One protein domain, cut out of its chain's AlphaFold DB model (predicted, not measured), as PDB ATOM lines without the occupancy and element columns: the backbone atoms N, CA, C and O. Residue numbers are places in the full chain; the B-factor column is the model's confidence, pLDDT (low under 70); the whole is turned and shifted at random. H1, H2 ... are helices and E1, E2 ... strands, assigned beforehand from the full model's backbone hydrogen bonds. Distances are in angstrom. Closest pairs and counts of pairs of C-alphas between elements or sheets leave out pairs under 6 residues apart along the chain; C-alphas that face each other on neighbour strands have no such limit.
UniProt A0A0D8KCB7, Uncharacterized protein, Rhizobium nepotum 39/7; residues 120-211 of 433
ATOM      1  N   VAL A 120     -18.562  -3.077  24.579       80.69
ATOM      2  CA  VAL A 120     -17.788  -3.982  25.429       80.69
ATOM      3  C   VAL A 120     -18.442  -5.354  25.384       80.69
ATOM      4  O   VAL A 120     -19.599  -5.506  25.773       80.69
ATOM      5  N   ARG A 121     -17.685  -6.359  24.933       82.06
ATOM      6  CA  ARG A 121     -18.177  -7.731  24.746       82.06
ATOM      7  C   ARG A 121     -18.869  -8.295  25.989       82.06
ATOM      8  O   ARG A 121     -19.996  -8.758  25.885       82.06
ATOM      9  N   THR A 122     -18.232  -8.226  27.156       81.94
ATOM     10  CA  THR A 122     -18.778  -8.796  28.403       81.94
ATOM     11  C   THR A 122     -20.081  -8.124  28.833       81.94
ATOM     12  O   THR A 122     -20.989  -8.785  29.333       81.94
ATOM     13  N   THR A 123     -20.213  -6.815  28.607       82.12
ATOM     14  CA  THR A 123     -21.456  -6.083  28.881       82.12
ATOM     15  C   THR A 123     -22.545  -6.475  27.887       82.12
ATOM     16  O   THR A 123     -23.666  -6.762  28.300       82.12
ATOM     17  N   ARG A 124     -22.211  -6.602  26.598       84.62
ATOM     18  CA  ARG A 124     -23.133  -7.106  25.570       84.62
ATOM     19  C   ARG A 124     -23.611  -8.527  25.879       84.62
ATOM     20  O   ARG A 124     -24.809  -8.769  25.821       84.62
ATOM     21  N   GLU A 125     -22.717  -9.435  26.267       87.31
ATOM     22  CA  GLU A 125     -23.053 -10.804  26.697       87.31
ATOM     23  C   GLU A 125     -24.030 -10.802  27.879       87.31
ATOM     24  O   GLU A 125     -25.031 -11.523  27.863       87.31
ATOM     25  N   PHE A 126     -23.781  -9.949  28.876       85.62
ATOM     26  CA  PHE A 126     -24.686  -9.771  30.005       85.62
ATOM     27  C   PHE A 126     -26.072  -9.287  29.555       85.62
ATOM     28  O   PHE A 126     -27.072  -9.915  29.903       85.62
ATOM     29  N   ILE A 127     -26.151  -8.239  28.729       87.44
ATOM     30  CA  ILE A 127     -27.429  -7.736  28.205       87.44
ATOM     31  C   ILE A 127     -28.149  -8.802  27.376       87.44
ATOM     32  O   ILE A 127     -29.332  -9.049  27.601       87.44
ATOM     33  N   VAL A 128     -27.447  -9.485  26.470       88.50
ATOM     34  CA  VAL A 128     -28.012 -10.578  25.667       88.50
ATOM     35  C   VAL A 128     -28.565 -11.676  26.569       88.50
ATOM     36  O   VAL A 128     -29.660 -12.164  26.308       88.50
ATOM     37  N   SER A 129     -27.897 -12.019  27.674       85.94
ATOM     38  CA  SER A 129     -28.405 -13.026  28.616       85.94
ATOM     39  C   SER A 129     -29.775 -12.669  29.220       85.94
ATOM     40  O   SER A 129     -30.573 -13.573  29.490       85.94
ATOM     41  N   ILE A 130     -30.069 -11.370  29.362       85.25
ATOM     42  CA  ILE A 130     -31.344 -10.833  29.857       85.25
ATOM     43  C   ILE A 130     -32.418 -10.933  28.768       85.25
ATOM     44  O   ILE A 130     -33.493 -11.485  29.011       85.25
ATOM     45  N   ILE A 131     -32.115 -10.442  27.561       87.00
ATOM     46  CA  ILE A 131     -33.078 -10.300  26.451       87.00
ATOM     47  C   ILE A 131     -33.120 -11.499  25.489       87.00
ATOM     48  O   ILE A 131     -33.815 -11.442  24.481       87.00
ATOM     49  N   LYS A 132     -32.407 -12.594  25.792       86.31
ATOM     50  CA  LYS A 132     -32.215 -13.768  24.911       86.31
ATOM     51  C   LYS A 132     -33.495 -14.431  24.405       86.31
ATOM     52  O   LYS A 132     -33.451 -15.213  23.456       86.31
ATOM     53  N   LYS A 133     -34.618 -14.231  25.097       89.06
ATOM     54  CA  LYS A 133     -35.879 -14.893  24.785       89.06
ATOM     55  C   LYS A 133     -36.789 -13.915  24.063       89.06
ATOM     56  O   LYS A 133     -37.217 -12.910  24.624       89.06
ATOM     57  N   VAL A 134     -37.130 -14.280  22.835       93.75
ATOM     58  CA  VAL A 134     -38.077 -13.549  21.998       93.75
ATOM     59  C   VAL A 134     -39.197 -14.465  21.542       93.75
ATOM     60  O   VAL A 134     -39.027 -15.686  21.459       93.75
ATOM     61  N   ARG A 135     -40.352 -13.881  21.235       95.12
ATOM     62  CA  ARG A 135     -41.427 -14.565  20.512       95.12
ATOM     63  C   ARG A 135     -41.709 -13.859  19.197       95.12
ATOM     64  O   ARG A 135     -41.523 -12.649  19.067       95.12
ATOM     65  N   LYS A 136     -42.197 -14.627  18.222       94.88
ATOM     66  CA  LYS A 136     -42.656 -14.078  16.947       94.88
ATOM     67  C   LYS A 136     -43.782 -13.083  17.213       94.88
ATOM     68  O   LYS A 136     -44.797 -13.452  17.804       94.88
ATOM     69  N   SER A 137     -43.597 -11.841  16.780       95.50
ATOM     70  CA  SER A 137     -44.647 -10.832  16.875       95.50
ATOM     71  C   SER A 137     -45.591 -10.929  15.669       95.50
ATOM     72  O   SER A 137     -45.264 -11.519  14.636       95.50
ATOM     73  N   LYS A 138     -46.779 -10.328  15.784       95.00
ATOM     74  CA  LYS A 138     -47.693 -10.150  14.642       95.00
ATOM     75  C   LYS A 138     -47.239  -9.042  13.678       95.00
ATOM     76  O   LYS A 138     -47.819  -8.897  12.607       95.00
ATOM     77  N   TYR A 139     -46.227  -8.262  14.057       96.38
ATOM     78  CA  TYR A 139     -45.734  -7.104  13.322       96.38
ATOM     79  C   TYR A 139     -44.508  -7.504  12.495       96.38
ATOM     80  O   TYR A 139     -43.467  -7.883  13.028       96.38
ATOM     81  N   LYS A 140     -44.640  -7.461  11.167       94.25
ATOM     82  CA  LYS A 140     -43.609  -7.948  10.241       94.25
ATOM     83  C   LYS A 140     -42.270  -7.227  10.456       94.25
ATOM     84  O   LYS A 140     -42.219  -6.002  10.421       94.25
ATOM     85  N   GLY A 141     -41.187  -7.998  10.590       95.81
ATOM     86  CA  GLY A 141     -39.825  -7.483  10.785       95.81
ATOM     87  C   GLY A 141     -39.505  -7.060  12.220       95.81
ATOM     88  O   GLY A 141     -38.462  -6.448  12.450       95.81
ATOM     89  N   PHE A 142     -40.389  -7.371  13.172       97.81
ATOM     90  CA  PHE A 142     -40.194  -7.120  14.593       97.81
ATOM     91  C   PHE A 142     -40.459  -8.390  15.402       97.81
ATOM     92  O   PHE A 142     -41.380  -9.161  15.107       97.81
ATOM     93  N   VAL A 143     -39.689  -8.577  16.468       97.50
ATOM     94  CA  VAL A 143     -39.903  -9.631  17.467       97.50
ATOM     95  C   VAL A 143     -40.236  -9.004  18.811       97.50
ATOM     96  O   VAL A 143     -39.899  -7.850  19.078       97.50
ATOM     97  N   GLU A 144     -40.937  -9.758  19.648       97.56
ATOM     98  CA  GLU A 144     -41.316  -9.302  20.980       97.56
ATOM     99  C   GLU A 144     -40.375  -9.888  22.028       97.56
ATOM    100  O   GLU A 144     -40.176 -11.107  22.072       97.56
ATOM    101  N   LEU A 145     -39.812  -9.021  22.872       96.25
ATOM    102  CA  LEU A 145     -39.025  -9.437  24.028       96.25
ATOM    103  C   LEU A 145     -39.963  -9.997  25.096       96.25
ATOM    104  O   LEU A 145     -40.966  -9.373  25.433       96.25
ATOM    105  N   VAL A 146     -39.626 -11.157  25.651       94.25
ATOM    106  CA  VAL A 146     -40.432 -11.796  26.699       94.25
ATOM    107  C   VAL A 146     -39.603 -12.061  27.943       94.25
ATOM    108  O   VAL A 146     -38.395 -12.288  27.870       94.25
ATOM    109  N   ALA A 147     -40.271 -12.073  29.095       92.56
ATOM    110  CA  ALA A 147     -39.609 -12.282  30.371       92.56
ATOM    111  C   ALA A 147     -38.828 -13.610  30.409       92.56
ATOM    112  O   ALA A 147     -39.307 -14.681  30.007       92.56
ATOM    113  N   THR A 148     -37.606 -13.519  30.926       89.56
ATOM    114  CA  THR A 148     -36.747 -14.639  31.315       89.56
ATOM    115  C   THR A 148     -36.649 -14.698  32.838       89.56
ATOM    116  O   THR A 148     -37.002 -13.740  33.522       89.56
ATOM    117  N   GLU A 149     -36.134 -15.798  33.388       89.38
ATOM    118  CA  GLU A 149     -35.849 -15.890  34.828       89.38
ATOM    119  C   GLU A 149     -34.917 -14.764  35.299       89.38
ATOM    120  O   GLU A 149     -35.159 -14.172  36.345       89.38
ATOM    121  N   ALA A 150     -33.918 -14.397  34.486       86.81
ATOM    122  CA  ALA A 150     -33.022 -13.279  34.775       86.81
ATOM    123  C   ALA A 150     -33.768 -11.936  34.818       86.81
ATOM    124  O   ALA A 150     -33.571 -11.152  35.738       86.81
ATOM    125  N   VAL A 151     -34.661 -11.677  33.858       89.81
ATOM    126  CA  VAL A 151     -35.502 -10.467  33.860       89.81
ATOM    127  C   VAL A 151     -36.364 -10.406  35.129       89.81
ATOM    128  O   VAL A 151     -36.444  -9.355  35.762       89.81
ATOM    129  N   LEU A 152     -36.987 -11.523  35.517       90.31
ATOM    130  CA  LEU A 152     -37.822 -11.599  36.720       90.31
ATOM    131  C   LEU A 152     -37.007 -11.352  37.997       90.31
ATOM    132  O   LEU A 152     -37.451 -10.596  38.862       90.31
ATOM    133  N   ASP A 153     -35.809 -11.932  38.093       87.00
ATOM    134  CA  ASP A 153     -34.893 -11.722  39.217       87.00
ATOM    135  C   ASP A 153     -34.451 -10.255  39.332       87.00
ATOM    136  O   ASP A 153     -34.513  -9.669  40.415       87.00
ATOM    137  N   ILE A 154     -34.107  -9.611  38.210       87.19
ATOM    138  CA  ILE A 154     -33.738  -8.187  38.174       87.19
ATOM    139  C   ILE A 154     -34.884  -7.306  38.681       87.19
ATOM    140  O   ILE A 154     -34.645  -6.384  39.463       87.19
ATOM    141  N   VAL A 155     -36.124  -7.574  38.267       86.31
ATOM    142  CA  VAL A 155     -37.288  -6.794  38.718       86.31
ATOM    143  C   VAL A 155     -37.550  -7.007  40.212       86.31
ATOM    144  O   VAL A 155     -37.823  -6.040  40.925       86.31
ATOM    145  N   ALA A 156     -37.427  -8.241  40.707       84.81
ATOM    146  CA  ALA A 156     -37.670  -8.562  42.112       84.81
ATOM    147  C   ALA A 156     -36.577  -8.018  43.052       84.81
ATOM    148  O   ALA A 156     -36.890  -7.466  44.109       84.81
ATOM    149  N   ASN A 157     -35.303  -8.142  42.667       80.69
ATOM    150  CA  ASN A 157     -34.152  -7.973  43.564       80.69
ATOM    151  C   ASN A 157     -33.229  -6.794  43.197       80.69
ATOM    152  O   ASN A 157     -32.422  -6.347  44.024       80.69
ATOM    153  N   GLY A 158     -33.358  -6.229  41.991       67.44
ATOM    154  CA  GLY A 158     -32.499  -5.156  41.462       67.44
ATOM    155  C   GLY A 158     -32.697  -3.777  42.106       67.44
ATOM    156  O   GLY A 158     -32.039  -2.811  41.721       67.44
ATOM    157  N   THR A 159     -33.603  -3.656  43.078       60.28
ATOM    158  CA  THR A 159     -33.802  -2.439  43.886       60.28
ATOM    159  C   THR A 159     -33.065  -2.474  45.224       60.28
ATOM    160  O   THR A 159     -33.015  -1.453  45.911       60.28
ATOM    161  N   SER A 160     -32.470  -3.613  45.597       61.56
ATOM    162  CA  SER A 160     -31.698  -3.723  46.833       61.56
ATOM    163  C   SER A 160     -30.463  -2.815  46.791       61.56
ATOM    164  O   SER A 160     -29.746  -2.756  45.793       61.56
ATOM    165  N   SER A 161     -30.180  -2.122  47.897       54.78
ATOM    166  CA  SER A 161     -29.048  -1.187  48.030       54.78
ATOM    167  C   SER A 161     -27.666  -1.850  47.937       54.78
ATOM    168  O   SER A 161     -26.652  -1.162  47.991       54.78
ATOM    169  N   VAL A 162     -27.627  -3.180  47.841       59.06
ATOM    170  CA  VAL A 162     -26.415  -4.007  47.746       59.06
ATOM    171  C   VAL A 162     -26.202  -4.520  46.309       59.06
ATOM    172  O   VAL A 162     -25.146  -5.062  45.999       59.06
ATOM    173  N   SER A 163     -27.176  -4.341  45.408       63.69
ATOM    174  CA  SER A 163     -27.069  -4.793  44.019       63.69
ATOM    175  C   SER A 163     -26.306  -3.792  43.157       63.69
ATOM    176  O   SER A 163     -26.653  -2.616  43.107       63.69
ATOM    177  N   SER A 164     -25.333  -4.267  42.377       63.50
ATOM    178  CA  SER A 164     -24.664  -3.463  41.344       63.50
ATOM    179  C   SER A 164     -25.625  -2.971  40.251       63.50
ATOM    180  O   SER A 164     -25.328  -1.989  39.572       63.50
ATOM    181  N   LEU A 165     -26.807  -3.582  40.110       62.72
ATOM    182  CA  LEU A 165     -27.845  -3.143  39.172       62.72
ATOM    183  C   LEU A 165     -28.537  -1.851  39.599       62.72
ATOM    184  O   LEU A 165     -29.146  -1.189  38.757       62.72
ATOM    185  N   SER A 166     -28.388  -1.422  40.858       60.53
ATOM    186  CA  SER A 166     -28.813  -0.080  41.261       60.53
ATOM    187  C   SER A 166     -28.085   1.011  40.462       60.53
ATOM    188  O   SER A 166     -28.618   2.109  40.312       60.53
ATOM    189  N   ALA A 167     -26.897   0.706  39.918       58.12
ATOM    190  CA  ALA A 167     -26.122   1.587  39.048       58.12
ATOM    191  C   ALA A 167     -26.560   1.551  37.565       58.12
ATOM    192  O   ALA A 167     -26.096   2.378  36.784       58.12
ATOM    193  N   LEU A 168     -27.468   0.644  37.168       73.19
ATOM    194  CA  LEU A 168     -27.971   0.492  35.791       73.19
ATOM    195  C   LEU A 168     -29.504   0.666  35.717       73.19
ATOM    196  O   LEU A 168     -30.225  -0.259  35.329       73.19
ATOM    197  N   PRO A 169     -30.041   1.856  36.057       77.12
ATOM    198  CA  PRO A 169     -31.486   2.079  36.163       77.12
ATOM    199  C   PRO A 169     -32.247   1.828  34.853       77.12
ATOM    200  O   PRO A 169     -33.354   1.303  34.889       77.12
ATOM    201  N   HIS A 170     -31.638   2.125  33.702       82.94
ATOM    202  CA  HIS A 170     -32.259   1.954  32.385       82.94
ATOM    203  C   HIS A 170     -32.521   0.480  32.022       82.94
ATOM    204  O   HIS A 170     -33.541   0.172  31.410       82.94
ATOM    205  N   ILE A 171     -31.642  -0.447  32.431       86.12
ATOM    206  CA  ILE A 171     -31.849  -1.891  32.223       86.12
ATOM    207  C   ILE A 171     -32.972  -2.402  33.114       86.12
ATOM    208  O   ILE A 171     -33.801  -3.194  32.667       86.12
ATOM    209  N   ARG A 172     -33.033  -1.925  34.362       87.25
ATOM    210  CA  ARG A 172     -34.126  -2.277  35.270       87.25
ATOM    211  C   ARG A 172     -35.467  -1.801  34.721       87.25
ATOM    212  O   ARG A 172     -36.396  -2.594  34.667       87.25
ATOM    213  N   GLU A 173     -35.555  -0.550  34.277       90.25
ATOM    214  CA  GLU A 173     -36.774  -0.002  33.668       90.25
ATOM    215  C   GLU A 173     -37.206  -0.816  32.443       90.25
ATOM    216  O   GLU A 173     -38.375  -1.180  32.337       90.25
ATOM    217  N   LEU A 174     -36.269  -1.198  31.569       93.00
ATOM    218  CA  LEU A 174     -36.560  -2.102  30.456       93.00
ATOM    219  C   LEU A 174     -37.103  -3.458  30.944       93.00
ATOM    220  O   LEU A 174     -38.105  -3.938  30.416       93.00
ATOM    221  N   CYS A 175     -36.489  -4.066  31.962       93.56
ATOM    222  CA  CYS A 175     -36.967  -5.324  32.542       93.56
ATOM    223  C   CYS A 175     -38.383  -5.180  33.122       93.56
ATOM    224  O   CYS A 175     -39.232  -6.034  32.877       93.56
ATOM    225  N   GLU A 176     -38.674  -4.076  33.818       92.56
ATOM    226  CA  GLU A 176     -40.018  -3.752  34.311       92.56
ATOM    227  C   GLU A 176     -41.034  -3.660  33.158       92.56
ATOM    228  O   GLU A 176     -42.174  -4.100  33.315       92.56
ATOM    229  N   ARG A 177     -40.633  -3.145  31.982       95.69
ATOM    230  CA  ARG A 177     -41.494  -3.138  30.785       95.69
ATOM    231  C   ARG A 177     -41.698  -4.535  30.209       95.69
ATOM    232  O   ARG A 177     -42.822  -4.856  29.854       95.69
ATOM    233  N   ILE A 178     -40.652  -5.360  30.141       95.88
ATOM    234  CA  ILE A 178     -40.722  -6.729  29.595       95.88
ATOM    235  C   ILE A 178     -41.627  -7.638  30.445       95.88
ATOM    236  O   ILE A 178     -42.294  -8.516  29.902       95.88
ATOM    237  N   VAL A 179     -41.640  -7.461  31.770       94.56
ATOM    238  CA  VAL A 179     -42.480  -8.263  32.687       94.56
ATOM    239  C   VAL A 179     -43.937  -7.802  32.693       94.56
ATOM    240  O   VAL A 179     -44.821  -8.574  33.054       94.56
ATOM    241  N   SER A 180     -44.200  -6.547  32.335       94.88
ATOM    242  CA  SER A 180     -45.529  -5.958  32.452       94.88
ATOM    243  C   SER A 180     -46.446  -6.358  31.299       94.88
ATOM    244  O   SER A 180     -46.169  -6.041  30.147       94.88
ATOM    245  N   ASP A 181     -47.614  -6.916  31.623       94.44
ATOM    246  CA  ASP A 181     -48.695  -7.161  30.653       94.44
ATOM    247  C   ASP A 181     -49.289  -5.861  30.068       94.44
ATOM    248  O   ASP A 181     -50.056  -5.888  29.106       94.44
ATOM    249  N   ASP A 182     -48.947  -4.709  30.650       96.38
ATOM    250  CA  ASP A 182     -49.392  -3.391  30.199       96.38
ATOM    251  C   ASP A 182     -48.462  -2.760  29.158       96.38
ATOM    252  O   ASP A 182     -48.692  -1.626  28.730       96.38
ATOM    253  N   TYR A 183     -47.418  -3.478  28.748       97.50
ATOM    254  CA  TYR A 183     -46.489  -3.055  27.712       97.50
ATOM    255  C   TYR A 183     -46.313  -4.147  26.659       97.50
ATOM    256  O   TYR A 183     -46.163  -5.326  26.957       97.50
ATOM    257  N   LEU A 184     -46.272  -3.726  25.401       97.31
ATOM    258  CA  LEU A 184     -45.802  -4.542  24.288       97.31
ATOM    259  C   LEU A 184     -44.367  -4.112  23.970       97.31
ATOM    260  O   LEU A 184     -44.147  -2.976  23.551       97.31
ATOM    261  N   VAL A 185     -43.389  -4.998  24.169       97.94
ATOM    262  CA  VAL A 185     -41.964  -4.655  24.026       97.94
ATOM    263  C   VAL A 185     -41.389  -5.246  22.743       97.94
ATOM    264  O   VAL A 185     -41.174  -6.451  22.645       97.94
ATOM    265  N   LEU A 186     -41.128  -4.393  21.756       98.25
ATOM    266  CA  LEU A 186     -40.695  -4.788  20.417       98.25
ATOM    267  C   LEU A 186     -39.262  -4.355  20.114       98.25
ATOM    268  O   LEU A 186     -38.816  -3.279  20.518       98.25
ATOM    269  N   VAL A 187     -38.581  -5.172  19.316       97.12
ATOM    270  CA  VAL A 187     -37.281  -4.871  18.703       97.12
ATOM    271  C   VAL A 187     -37.307  -5.252  17.227       97.12
ATOM    272  O   VAL A 187     -38.030  -6.167  16.827       97.12
ATOM    273  N   SER A 188     -36.531  -4.546  16.403       96.50
ATOM    274  CA  SER A 188     -36.312  -4.941  15.007       96.50
ATOM    275  C   SER A 188     -35.645  -6.313  14.971       96.50
ATOM    276  O   SER A 188     -34.636  -6.518  15.642       96.50
ATOM    277  N   GLU A 189     -36.190  -7.239  14.184       94.75
ATOM    278  CA  GLU A 189     -35.658  -8.604  14.052       94.75
ATOM    279  C   GLU A 189     -34.196  -8.575  13.584       94.75
ATOM    280  O   GLU A 189     -33.331  -9.162  14.224       94.75
ATOM    281  N   ALA A 190     -33.898  -7.758  12.570       91.88
ATOM    282  CA  ALA A 190     -32.542  -7.596  12.051       91.88
ATOM    283  C   ALA A 190     -31.574  -6.946  13.059       91.88
ATOM    284  O   ALA A 190     -30.416  -7.346  13.142       91.88
ATOM    285  N   GLU A 191     -32.019  -5.945  13.837       91.62
ATOM    286  CA  GLU A 191     -31.152  -5.354  14.872       91.62
ATOM    287  C   GLU A 191     -30.910  -6.347  16.010       91.62
ATOM    288  O   GLU A 191     -29.797  -6.430  16.514       91.62
ATOM    289  N   TYR A 192     -31.927  -7.123  16.396       92.38
ATOM    290  CA  TYR A 192     -31.814  -8.141  17.436       92.38
ATOM    291  C   TYR A 192     -30.861  -9.267  17.028       92.38
ATOM    292  O   TYR A 192     -29.958  -9.602  17.792       92.38
ATOM    293  N   GLU A 193     -31.009  -9.814  15.819       89.50
ATOM    294  CA  GLU A 193     -30.114 -10.843  15.280       89.50
ATOM    295  C   GLU A 193     -28.669 -10.350  15.234       89.50
ATOM    296  O   GLU A 193     -27.783 -11.022  15.757       89.50
ATOM    297  N   ASN A 194     -28.434  -9.141  14.716       87.19
ATOM    298  CA  ASN A 194     -27.104  -8.534  14.720       87.19
ATOM    299  C   ASN A 194     -26.577  -8.341  16.147       87.19
ATOM    300  O   ASN A 194     -25.419  -8.653  16.429       87.19
ATOM    301  N   PHE A 195     -27.417  -7.860  17.068       87.44
ATOM    302  CA  PHE A 195     -27.039  -7.621  18.458       87.44
ATOM    303  C   PHE A 195     -26.651  -8.919  19.186       87.44
ATOM    304  O   PHE A 195     -25.693  -8.908  19.960       87.44
ATOM    305  N   VAL A 196     -27.326 -10.037  18.902       86.06
ATOM    306  CA  VAL A 196     -27.083 -11.344  19.536       86.06
ATOM    307  C   VAL A 196     -25.976 -12.153  18.849       86.06
ATOM    308  O   VAL A 196     -25.181 -12.780  19.544       86.06
ATOM    309  N   ALA A 197     -25.904 -12.163  17.516       76.00
ATOM    310  CA  ALA A 197     -24.989 -13.030  16.767       76.00
ATOM    311  C   ALA A 197     -23.538 -12.516  16.754       76.00
ATOM    312  O   ALA A 197     -22.605 -13.310  16.844       76.00
ATOM    313  N   ASN A 198     -23.325 -11.197  16.716       66.06
ATOM    314  CA  ASN A 198     -21.992 -10.604  16.531       66.06
ATOM    315  C   ASN A 198     -21.243 -10.344  17.854       66.06
ATOM    316  O   ASN A 198     -20.502  -9.371  17.987       66.06
ATOM    317  N   ILE A 199     -21.442 -11.188  18.870       70.75
ATOM    318  CA  ILE A 199     -20.754 -11.050  20.167       70.75
ATOM    319  C   ILE A 199     -19.245 -11.338  20.041       70.75
ATOM    320  O   ILE A 199     -18.443 -10.771  20.784       70.75
ATOM    321  N   GLU A 200     -18.847 -12.203  19.104       58.69
ATOM    322  CA  GLU A 200     -17.450 -12.624  18.929       58.69
ATOM    323  C   GLU A 200     -16.607 -11.630  18.104       58.69
ATOM    324  O   GLU A 200     -15.401 -11.541  18.324       58.69
ATOM    325  N   ASP A 201     -17.234 -10.815  17.245       55.62
ATOM    326  CA  ASP A 201     -16.571  -9.946  16.249       55.62
ATOM    327  C   ASP A 201     -16.341  -8.487  16.703       55.62
ATOM    328  O   ASP A 201     -15.964  -7.619  15.911       55.62
ATOM    329  N   VAL A 202     -16.486  -8.206  18.005       53.03
ATOM    330  CA  VAL A 202     -16.357  -6.853  18.600       53.03
ATOM    331  C   VAL A 202     -14.983  -6.208  18.325       53.03
ATOM    332  O   VAL A 202     -14.817  -4.995  18.450       53.03
ATOM    333  N   THR A 203     -13.983  -6.997  17.926       47.75
ATOM    334  CA  THR A 203     -12.626  -6.524  17.630       47.75
ATOM    335  C   THR A 203     -12.375  -6.101  16.175       47.75
ATOM    336  O   THR A 203     -11.276  -5.610  15.916       47.75
ATOM    337  N   ALA A 204     -13.309  -6.264  15.222       45.50
ATOM    338  CA  ALA A 204     -12.940  -6.168  13.797       45.50
ATOM    339  C   ALA A 204     -13.934  -5.540  12.793       45.50
ATOM    340  O   ALA A 204     -13.588  -5.460  11.612       45.50
ATOM    341  N   THR A 205     -15.103  -5.023  13.176       42.56
ATOM    342  CA  THR A 205     -16.051  -4.435  12.202       42.56
ATOM    343  C   THR A 205     -16.099  -2.901  12.269       42.56
ATOM    344  O   THR A 205     -16.293  -2.276  13.308       42.56
ATOM    345  N   LYS A 206     -15.880  -2.258  11.113       46.75
ATOM    346  CA  LYS A 206     -15.923  -0.793  10.906       46.75
ATOM    347  C   LYS A 206     -17.348  -0.227  10.798       46.75
ATOM    348  O   LYS A 206     -17.493   0.961  10.495       46.75
ATOM    349  N   ASP A 207     -18.383  -1.041  11.004       51.72
ATOM    350  CA  ASP A 207     -19.763  -0.589  10.863       51.72
ATOM    351  C   ASP A 207     -20.220   0.188  12.096       51.72
ATOM    352  O   ASP A 207     -20.091  -0.246  13.238       51.72
ATOM    353  N   LYS A 208     -20.747   1.390  11.851       52.94
ATOM    354  CA  LYS A 208     -21.103   2.372  12.889       52.94
ATOM    355  C   LYS A 208     -22.255   1.930  13.800       52.94
ATOM    356  O   LYS A 208     -22.434   2.552  14.847       52.94
ATOM    357  N   ASP A 209     -22.980   0.881  13.414       58.06
ATOM    358  CA  ASP A 209     -24.207   0.419  14.069       58.06
ATOM    359  C   ASP A 209     -24.057  -0.940  14.784       58.06
ATOM    360  O   ASP A 209     -25.022  -1.423  15.378       58.06
ATOM    361  N   ASP A 210     -22.865  -1.556  14.785       64.94
ATOM    362  CA  ASP A 210     -22.633  -2.775  15.572       64.94
ATOM    363  C   ASP A 210     -22.713  -2.473  17.082       64.94
ATOM    364  O   ASP A 210     -22.237  -1.444  17.575       64.94
ATOM    365  N   GLY A 211     -23.366  -3.368  17.824       73.31
ATOM    366  CA  GLY A 211     -23.608  -3.222  19.259       73.31
ATOM    367  C   GLY A 211     -24.703  -2.219  19.636       73.31
ATOM    368  O   GLY A 211     -24.777  -1.844  20.805       73.31
TER     369      GLY A 211
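Overview. This is residues 120 to 211 of the 433 residues of an uncharacterized protein of Rhizobium nepotum 39/7 (UniProt A0A0D8KCB7). A small three-stranded sheet makes a base, with H5 and H4 on the same face of it, H5 standing up over E2 and E3 and H4 beside the strands near E3, and with H1 between these two helices; H2 packs on H4, and little H3 lies farther out beyond H2 and H4. After H5 a loop of residues 198 to 211, with no named element, folds back to end near where the printed part begins. The printed part has 92 residues, with five named helices and three named strands in the order H1 E1 E2 H2 H3 H4 E3 H5; the sheet's order is E1 E2 E3, antiparallel throughout, and the class is mixed, helices and strands. The whole is compact, with a radius of gyration of the C-alphas of 14.2 A and spans of 39 by 34 by 19 A.

Arrangement. E2, residues 142 to 145, is the inner strand. E1, residues 134 to 136, forms a hairpin with it, with N 135 and O 144 within hydrogen-bond range at 2.9 A. E3, residues 183 to 188, is antiparallel to E2 on its other side, with N 143 and O 187 at 2.9 A. H5, residues 189 to 197, stands up from the sheet at 57 degrees, at a height of 9.6 A, over E3 and only just over E2, on which 3 of its C-alphas fall. H4, residues 169 to 179, is on the same face at a height of 9.5 A. H2, residues 149 to 157, touches H4 at a steep tilt of 61 degrees, opposite ways; the closest C-alphas, of Val 151 and Cys 175, are 5.5 A apart. H1, residues 121 to 131, is not on the sheet. It touches H2 only at their ends, about perpendicular at 89 degrees, with the C-alphas of Ile 130 and Ala 150 closest at 5.7 A. H1 and H5 are close but not clearly touching, the closest C-alphas, of Val 128 and Val 196, being 6.2 A apart. H1 and H4 are near each other, and H4 and H5 are apart. In H1, H2, H4 and H5 every O i to N i+4 pair is within hydrogen-bond range; H3, residues 164 to 167, is too short for one.

Along the chain. H1 begins at C-alpha 121, (-18.177, -7.731, 24.746), and is 15.2 A long. H4 measures 15.5 A and E3 16.4 A. H2 and H5 are each 11.9 A long, and H5 ends at C-alpha 197, (-24.989, -13.030, 16.767). E1, E2 and H3 are shorter.

Size, cuts and confidence. The C-alphas farthest apart, of Lys 140 and Val 162, are 41.4 A from each other. The printed part has no cut and no long link. Mean pLDDT of the printed part is 81.9; residues 158 to 167, 198 and 200 to 210 are under 70.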